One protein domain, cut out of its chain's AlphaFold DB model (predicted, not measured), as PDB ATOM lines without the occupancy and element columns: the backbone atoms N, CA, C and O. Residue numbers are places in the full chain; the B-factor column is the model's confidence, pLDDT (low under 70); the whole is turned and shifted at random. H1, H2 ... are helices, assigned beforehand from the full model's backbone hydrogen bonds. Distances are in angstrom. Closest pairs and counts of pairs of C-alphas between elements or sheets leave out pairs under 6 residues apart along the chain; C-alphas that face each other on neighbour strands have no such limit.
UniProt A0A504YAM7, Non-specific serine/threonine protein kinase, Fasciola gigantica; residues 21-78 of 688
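What this domain is: This is residues 21 to 78 of the 688 residues of the protein "Non-specific serine/threonine protein kinase" of Fasciola gigantica (UniProt A0A504YAM7). Three short helices, H1, H2 and H3, have their centres in a triangle and make a small cluster of steeply tilted helices, while a fourth, H4, is set off to one side and touches no helix. Residues 21 to 28 lead into H1 as a tail with no named element. The printed part has 58 residues with four named helices in the order H1, H2, H3, H4 and no named strand; the class is all helix. It is compact, with a radius of gyration of the C-alphas of 11.6 A, and spans 32 by 28 by 17 A.

How they stand to each other: Start with H1, residues 29 to 37, which only just touches H2, residues 42 to 50, with 3 pairs of C-alphas within 8 A; the closest are those of Glu 36 and Arg 42, 6.8 A apart. They run opposite ways at a steep tilt of 51 degrees. H2 touches H3, residues 56 to 63, closest at the C-alphas of Val 49 and Tyr 58, 5.4 A; at 71 degrees they are only just about perpendicular. H1 and H3 are close but not clearly touching, closest at the C-alphas of Arg 31 and Tyr 61, 6.7 A. H4, residues 68 to 78, is apart from H2 and H3, and only just from H1, at 8.4 A. Every O i to N i+4 pair is within hydrogen-bond range in H1, H3 and H4; in H2, 4 of 5 are.

Where its parts are: Find C-alpha 29 at (-9.312, 9.168, -16.640); from there H1 runs 12.0 A to C-alpha 37. H2 covers 11.0 A and H3 10.4 A. H4 runs 14.9 A to C-alpha 78 at (-1.494, 30.364, -15.578).

The domain as a whole: The C-alphas of Pro 23 and Leu 78 are the two farthest apart, 32.4 A. The printed part has no cut, and its three links between helices are tight. Look for pLDDT under 70 at residues 23 to 26 and 66 to 78.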
ATOM      1  N   GLU A  21       0.659   0.981   0.415       72.06
ATOM      2  CA  GLU A  21       0.399   1.814  -0.753       72.06
ATOM      3  C   GLU A  21      -0.708   1.143  -1.591       72.06
ATOM      4  O   GLU A  21      -0.616  -0.067  -1.841       72.06
ATOM      5  N   PRO A  22      -1.783   1.864  -1.968       76.25
ATOM      6  CA  PRO A  22      -2.780   1.343  -2.892       76.25
ATOM      7  C   PRO A  22      -2.114   0.847  -4.184       76.25
ATOM      8  O   PRO A  22      -1.109   1.427  -4.605       76.25
ATOM      9  N   PRO A  23      -2.645  -0.204  -4.833       63.50
ATOM     10  CA  PRO A  23      -2.132  -0.652  -6.120       63.50
ATOM     11  C   PRO A  23      -2.044   0.511  -7.117       63.50
ATOM     12  O   PRO A  23      -3.022   1.230  -7.326       63.50
ATOM     13  N   LYS A  24      -0.874   0.687  -7.741       61.75
ATOM     14  CA  LYS A  24      -0.623   1.687  -8.794       61.75
ATOM     15  C   LYS A  24      -1.266   1.233 -10.107       61.75
ATOM     16  O   LYS A  24      -0.585   0.869 -11.056       61.75
ATOM     17  N   SER A  25      -2.594   1.149 -10.104       57.75
ATOM     18  CA  SER A  25      -3.360   0.471 -11.150       57.75
ATOM     19  C   SER A  25      -4.755   1.069 -11.351       57.75
ATOM     20  O   SER A  25      -5.758   0.369 -11.232       57.75
ATOM     21  N   GLN A  26      -4.806   2.351 -11.701       64.62
ATOM     22  CA  GLN A  26      -5.597   2.801 -12.849       64.62
ATOM     23  C   GLN A  26      -4.992   4.116 -13.353       64.62
ATOM     24  O   GLN A  26      -4.599   4.957 -12.543       64.62
ATOM     25  N   LEU A  27      -4.907   4.301 -14.673       78.38
ATOM     26  CA  LEU A  27      -4.693   5.641 -15.213       78.38
ATOM     27  C   LEU A  27      -5.942   6.471 -14.912       78.38
ATOM     28  O   LEU A  27      -7.047   6.107 -15.315       78.38
ATOM     29  N   ASP A  28      -5.757   7.566 -14.187       84.69
ATOM     30  CA  ASP A  28      -6.812   8.498 -13.815       84.69
ATOM     31  C   ASP A  28      -7.417   9.090 -15.090       84.69
ATOM     32  O   ASP A  28      -6.752   9.828 -15.815       84.69
ATOM     33  N   GLU A  29      -8.674   8.758 -15.389       83.50
ATOM     34  CA  GLU A  29      -9.312   9.168 -16.640       83.50
ATOM     35  C   GLU A  29      -9.397  10.688 -16.820       83.50
ATOM     36  O   GLU A  29      -9.489  11.152 -17.958       83.50
ATOM     37  N   VAL A  30      -9.371  11.465 -15.733       83.81
ATOM     38  CA  VAL A  30      -9.345  12.932 -15.799       83.81
ATOM     39  C   VAL A  30      -7.975  13.394 -16.294       83.81
ATOM     40  O   VAL A  30      -7.894  14.212 -17.214       83.81
ATOM     41  N   ARG A  31      -6.894  12.808 -15.763       86.94
ATOM     42  CA  ARG A  31      -5.519  13.060 -16.224       86.94
ATOM     43  C   ARG A  31      -5.252  12.503 -17.620       86.94
ATOM     44  O   ARG A  31      -4.592  13.178 -18.400       86.94
ATOM     45  N   VAL A  32      -5.791  11.332 -17.970       88.19
ATOM     46  CA  VAL A  32      -5.698  10.767 -19.331       88.19
ATOM     47  C   VAL A  32      -6.320  11.726 -20.337       88.19
ATOM     48  O   VAL A  32      -5.623  12.158 -21.246       88.19
ATOM     49  N   LYS A  33      -7.570  12.159 -20.122       85.12
ATOM     50  CA  LYS A  33      -8.249  13.120 -21.012       85.12
ATOM     51  C   LYS A  33      -7.500  14.456 -21.096       85.12
ATOM     52  O   LYS A  33      -7.466  15.074 -22.156       85.12
ATOM     53  N   ALA A  34      -6.853  14.889 -20.011       85.38
ATOM     54  CA  ALA A  34      -6.013  16.085 -20.016       85.38
ATOM     55  C   ALA A  34      -4.696  15.917 -20.794       85.38
ATOM     56  O   ALA A  34      -4.281  16.841 -21.491       85.38
ATOM     57  N   MET A  35      -4.058  14.749 -20.721       88.31
ATOM     58  CA  MET A  35      -2.864  14.420 -21.508       88.31
ATOM     59  C   MET A  35      -3.201  14.221 -22.995       88.31
ATOM     60  O   MET A  35      -2.494  14.752 -23.849       88.31
ATOM     61  N   GLU A  36      -4.316  13.556 -23.307       89.94
ATOM     62  CA  GLU A  36      -4.867  13.424 -24.665       89.94
ATOM     63  C   GLU A  36      -5.143  14.808 -25.281       89.94
ATOM     64  O   GLU A  36      -4.740  15.076 -26.412       89.94
ATOM     65  N   ALA A  37      -5.721  15.739 -24.512       84.00
ATOM     66  CA  ALA A  37      -5.923  17.130 -24.934       84.00
ATOM     67  C   ALA A  37      -4.622  17.953 -25.071       84.00
ATOM     68  O   ALA A  37      -4.611  18.967 -25.770       84.00
ATOM     69  N   MET A  38      -3.522  17.526 -24.438       85.19
ATOM     70  CA  MET A  38      -2.174  18.077 -24.658       85.19
ATOM     71  C   MET A  38      -1.412  17.383 -25.803       85.19
ATOM     72  O   MET A  38      -0.326  17.840 -26.161       85.19
ATOM     73  N   GLY A  39      -1.977  16.332 -26.411       87.62
ATOM     74  CA  GLY A  39      -1.419  15.632 -27.574       87.62
ATOM     75  C   GLY A  39      -0.612  14.364 -27.270       87.62
ATOM     76  O   GLY A  39      -0.037  13.795 -28.195       87.62
ATOM     77  N   PHE A  40      -0.570  13.901 -26.018       89.69
ATOM     78  CA  PHE A  40       0.008  12.597 -25.669       89.69
ATOM     79  C   PHE A  40      -0.983  11.477 -26.001       89.69
ATOM     80  O   PHE A  40      -2.181  11.629 -25.752       89.69
ATOM     81  N   THR A  41      -0.530  10.336 -26.527       91.94
ATOM     82  CA  THR A  41      -1.447   9.216 -26.771       91.94
ATOM     83  C   THR A  41      -1.635   8.388 -25.507       91.94
ATOM     84  O   THR A  41      -0.730   8.241 -24.683       91.94
ATOM     85  N   ARG A  42      -2.809   7.768 -25.371       90.12
ATOM     86  CA  ARG A  42      -3.089   6.836 -24.277       90.12
ATOM     87  C   ARG A  42      -2.080   5.684 -24.199       90.12
ATOM     88  O   ARG A  42      -1.761   5.251 -23.100       90.12
ATOM     89  N   ALA A  43      -1.546   5.234 -25.337       89.25
ATOM     90  CA  ALA A  43      -0.513   4.201 -25.376       89.25
ATOM     91  C   ALA A  43       0.802   4.670 -24.727       89.25
ATOM     92  O   ALA A  43       1.408   3.892 -23.998       89.25
ATOM     93  N   ASP A  44       1.192   5.937 -24.918       88.50
ATOM     94  CA  ASP A  44       2.381   6.512 -24.271       88.50
ATOM     95  C   ASP A  44       2.185   6.605 -22.746       88.50
ATOM     96  O   ASP A  44       3.103   6.338 -21.975       88.50
ATOM     97  N   LEU A  45       0.972   6.933 -22.277       89.12
ATOM     98  CA  LEU A  45       0.648   6.912 -20.843       89.12
ATOM     99  C   LEU A  45       0.660   5.483 -20.282       89.12
ATOM    100  O   LEU A  45       1.145   5.256 -19.175       89.12
ATOM    101  N   GLU A  46       0.118   4.516 -21.022       87.81
ATOM    102  CA  GLU A  46       0.092   3.114 -20.603       87.81
ATOM    103  C   GLU A  46       1.510   2.507 -20.580       87.81
ATOM    104  O   GLU A  46       1.807   1.742 -19.662       87.81
ATOM    105  N   SER A  47       2.420   2.908 -21.481       85.81
ATOM    106  CA  SER A  47       3.825   2.463 -21.462       85.81
ATOM    107  C   SER A  47       4.695   3.163 -20.415       85.81
ATOM    108  O   SER A  47       5.566   2.503 -19.858       85.81
ATOM    109  N   SER A  48       4.453   4.453 -20.139       89.12
ATOM    110  CA  SER A  48       5.311   5.294 -19.284       89.12
ATOM    111  C   SER A  48       4.850   5.422 -17.826       89.12
ATOM    112  O   SER A  48       5.682   5.560 -16.928       89.12
ATOM    113  N   VAL A  49       3.538   5.400 -17.555       85.19
ATOM    114  CA  VAL A  49       2.978   5.659 -16.210       85.19
ATOM    115  C   VAL A  49       2.597   4.368 -15.484       85.19
ATOM    116  O   VAL A  49       2.817   4.258 -14.278       85.19
ATOM    117  N   VAL A  50       2.045   3.376 -16.194       83.44
ATOM    118  CA  VAL A  50       1.716   2.064 -15.598       83.44
ATOM    119  C   VAL A  50       2.978   1.211 -15.432       83.44
ATOM    120  O   VAL A  50       3.139   0.519 -14.426       83.44
ATOM    121  N   ASN A  51       3.904   1.312 -16.385       80.62
ATOM    122  CA  ASN A  51       5.279   0.843 -16.278       80.62
ATOM    123  C   ASN A  51       6.187   2.088 -16.174       80.62
ATOM    124  O   ASN A  51       6.299   2.802 -17.158       80.62
ATOM    125  N   PRO A  52       6.779   2.414 -15.011       77.62
ATOM    126  CA  PRO A  52       7.398   3.723 -14.788       77.62
ATOM    127  C   PRO A  52       8.716   3.898 -15.562       77.62
ATOM    128  O   PRO A  52       9.785   3.523 -15.077       77.62
ATOM    129  N   GLU A  53       8.644   4.512 -16.745       80.56
ATOM    130  CA  GLU A  53       9.810   4.832 -17.593       80.56
ATOM    131  C   GLU A  53      10.479   6.171 -17.214       80.56
ATOM    132  O   GLU A  53      11.563   6.483 -17.702       80.56
ATOM    133  N   PHE A  54       9.873   6.937 -16.292       86.00
ATOM    134  CA  PHE A  54      10.387   8.204 -15.734       86.00
ATOM    135  C   PHE A  54      10.710   9.295 -16.773       86.00
ATOM    136  O   PHE A  54      11.540  10.176 -16.537       86.00
ATOM    137  N   ASP A  55      10.034   9.254 -17.918       89.81
ATOM    138  CA  ASP A  55      10.252  10.157 -19.041       89.81
ATOM    139  C   ASP A  55       9.433  11.472 -18.931       89.81
ATOM    140  O   ASP A  55       8.856  11.808 -17.891       89.81
ATOM    141  N   HIS A  56       9.362  12.241 -20.022       89.12
ATOM    142  CA  HIS A  56       8.551  13.457 -20.092       89.12
ATOM    143  C   HIS A  56       7.029  13.215 -19.994       89.12
ATOM    144  O   HIS A  56       6.326  14.078 -19.456       89.12
ATOM    145  N   VAL A  57       6.511  12.064 -20.446       90.44
ATOM    146  CA  VAL A  57       5.094  11.687 -20.278       90.44
ATOM    147  C   VAL A  57       4.808  11.402 -18.805       90.44
ATOM    148  O   VAL A  57       3.863  11.971 -18.255       90.44
ATOM    149  N   TYR A  58       5.675  10.629 -18.136       89.44
ATOM    150  CA  TYR A  58       5.598  10.364 -16.693       89.44
ATOM    151  C   TYR A  58       5.610  11.664 -15.882       89.44
ATOM    152  O   TYR A  58       4.733  11.902 -15.047       89.44
ATOM    153  N   ALA A  59       6.583  12.539 -16.159       90.12
ATOM    154  CA  ALA A  59       6.726  13.817 -15.472       90.12
ATOM    155  C   ALA A  59       5.504  14.724 -15.682       90.12
ATOM    156  O   ALA A  59       5.012  15.316 -14.723       90.12
ATOM    157  N   THR A  60       4.977  14.808 -16.908       88.50
ATOM    158  CA  THR A  60       3.802  15.646 -17.199       88.50
ATOM    159  C   THR A  60       2.539  15.086 -16.541       88.50
ATOM    160  O   THR A  60       1.809  15.845 -15.908       88.50
ATOM    161  N   TYR A  61       2.316  13.768 -16.592       89.62
ATOM    162  CA  TYR A  61       1.177  13.114 -15.936       89.62
ATOM    163  C   TYR A  61       1.179  13.330 -14.413       89.62
ATOM    164  O   TYR A  61       0.141  13.642 -13.832       89.62
ATOM    165  N   HIS A  62       2.340  13.214 -13.760       89.06
ATOM    166  CA  HIS A  62       2.455  13.413 -12.311       89.06
ATOM    167  C   HIS A  62       2.460  14.883 -11.866       89.06
ATOM    168  O   HIS A  62       2.195  15.155 -10.696       89.06
ATOM    169  N   LEU A  63       2.712  15.828 -12.777       88.75
ATOM    170  CA  LEU A  63       2.513  17.262 -12.540       88.75
ATOM    171  C   LEU A  63       1.063  17.716 -12.787       88.75
ATOM    172  O   LEU A  63       0.731  18.858 -12.462       88.75
ATOM    173  N   LEU A  64       0.190  16.856 -13.330       85.00
ATOM    174  CA  LEU A  64      -1.230  17.174 -13.446       85.00
ATOM    175  C   LEU A  64      -1.948  17.068 -12.086       85.00
ATOM    176  O   LEU A  64      -1.781  16.070 -11.369       85.00
ATOM    177  N   PRO A  65      -2.790  18.066 -11.753       79.62
ATOM    178  CA  PRO A  65      -3.513  18.144 -10.487       79.62
ATOM    179  C   PRO A  65      -4.443  16.950 -10.265       79.62
ATOM    180  O   PRO A  65      -4.996  16.386 -11.206       79.62
ATOM    181  N   GLU A  66      -4.662  16.608  -8.997       68.50
ATOM    182  CA  GLU A  66      -5.445  15.432  -8.591       68.50
ATOM    183  C   GLU A  66      -6.960  15.659  -8.678       68.50
ATOM    184  O   GLU A  66      -7.741  14.712  -8.621       68.50
ATOM    185  N   THR A  67      -7.398  16.921  -8.753       69.31
ATOM    186  CA  THR A  67      -8.818  17.291  -8.730       69.31
ATOM    187  C   THR A  67      -9.133  18.440  -9.695       69.31
ATOM    188  O   THR A  67      -8.289  19.315  -9.916       69.31
ATOM    189  N   PRO A  68     -10.381  18.540 -10.199       59.72
ATOM    190  CA  PRO A  68     -10.826  19.693 -10.985       59.72
ATOM    191  C   PRO A  68     -10.686  21.034 -10.246       59.72
ATOM    192  O   PRO A  68     -10.432  22.057 -10.872       59.72
ATOM    193  N   SER A  69     -10.790  21.045  -8.912       64.81
ATOM    194  CA  SER A  69     -10.571  22.248  -8.099       64.81
ATOM    195  C   SER A  69      -9.112  22.716  -8.115       64.81
ATOM    196  O   SER A  69      -8.859  23.905  -8.291       64.81
ATOM    197  N   GLN A  70      -8.146  21.798  -8.017       67.81
ATOM    198  CA  GLN A  70      -6.724  22.113  -8.201       67.81
ATOM    199  C   GLN A  70      -6.428  22.538  -9.653       67.81
ATOM    200  O   GLN A  70      -5.630  23.447  -9.875       67.81
ATOM    201  N   PHE A  71      -7.102  21.939 -10.644       65.62
ATOM    202  CA  PHE A  71      -6.987  22.338 -12.050       65.62
ATOM    203  C   PHE A  71      -7.479  23.767 -12.304       65.62
ATOM    204  O   PHE A  71      -6.802  24.516 -13.004       65.62
ATOM    205  N   MET A  72      -8.592  24.180 -11.689       63.28
ATOM    206  CA  MET A  72      -9.063  25.569 -11.756       63.28
ATOM    207  C   MET A  72      -8.053  26.550 -11.147       63.28
ATOM    208  O   MET A  72      -7.758  27.562 -11.778       63.28
ATOM    209  N   VAL A  73      -7.460  26.229  -9.989       69.25
ATOM    210  CA  VAL A  73      -6.417  27.066  -9.358       69.25
ATOM    211  C   VAL A  73      -5.185  27.206 -10.260       69.25
ATOM    212  O   VAL A  73      -4.718  28.320 -10.479       69.25
ATOM    213  N   LEU A  74      -4.695  26.112 -10.855       65.06
ATOM    214  CA  LEU A  74      -3.566  26.168 -11.795       65.06
ATOM    215  C   LEU A  74      -3.919  26.907 -13.096       65.06
ATOM    216  O   LEU A  74      -3.083  27.632 -13.633       65.06
ATOM    217  N   CYS A  75      -5.149  26.773 -13.601       62.47
ATOM    218  CA  CYS A  75      -5.622  27.555 -14.744       62.47
ATOM    219  C   CYS A  75      -5.684  29.054 -14.425       62.47
ATOM    220  O   CYS A  75      -5.310  29.860 -15.272       62.47
ATOM    221  N   GLU A  76      -6.109  29.436 -13.219       64.06
ATOM    222  CA  GLU A  76      -6.141  30.829 -12.767       64.06
ATOM    223  C   GLU A  76      -4.722  31.394 -12.564       64.06
ATOM    224  O   GLU A  76      -4.426  32.499 -13.023       64.06
ATOM    225  N   GLU A  77      -3.799  30.619 -11.992       63.88
ATOM    226  CA  GLU A  77      -2.379  30.984 -11.859       63.88
ATOM    227  C   GLU A  77      -1.683  31.140 -13.230       63.88
ATOM    228  O   GLU A  77      -0.915  32.082 -13.444       63.88
ATOM    229  N   LEU A  78      -2.009  30.281 -14.204       63.72
ATOM    230  CA  LEU A  78      -1.494  30.364 -15.578       63.72
ATOM    231  C   LEU A  78      -2.140  31.489 -16.407       63.72
ATOM    232  O   LEU A  78      -1.457  32.100 -17.233       63.72
TER     233      LEU A  78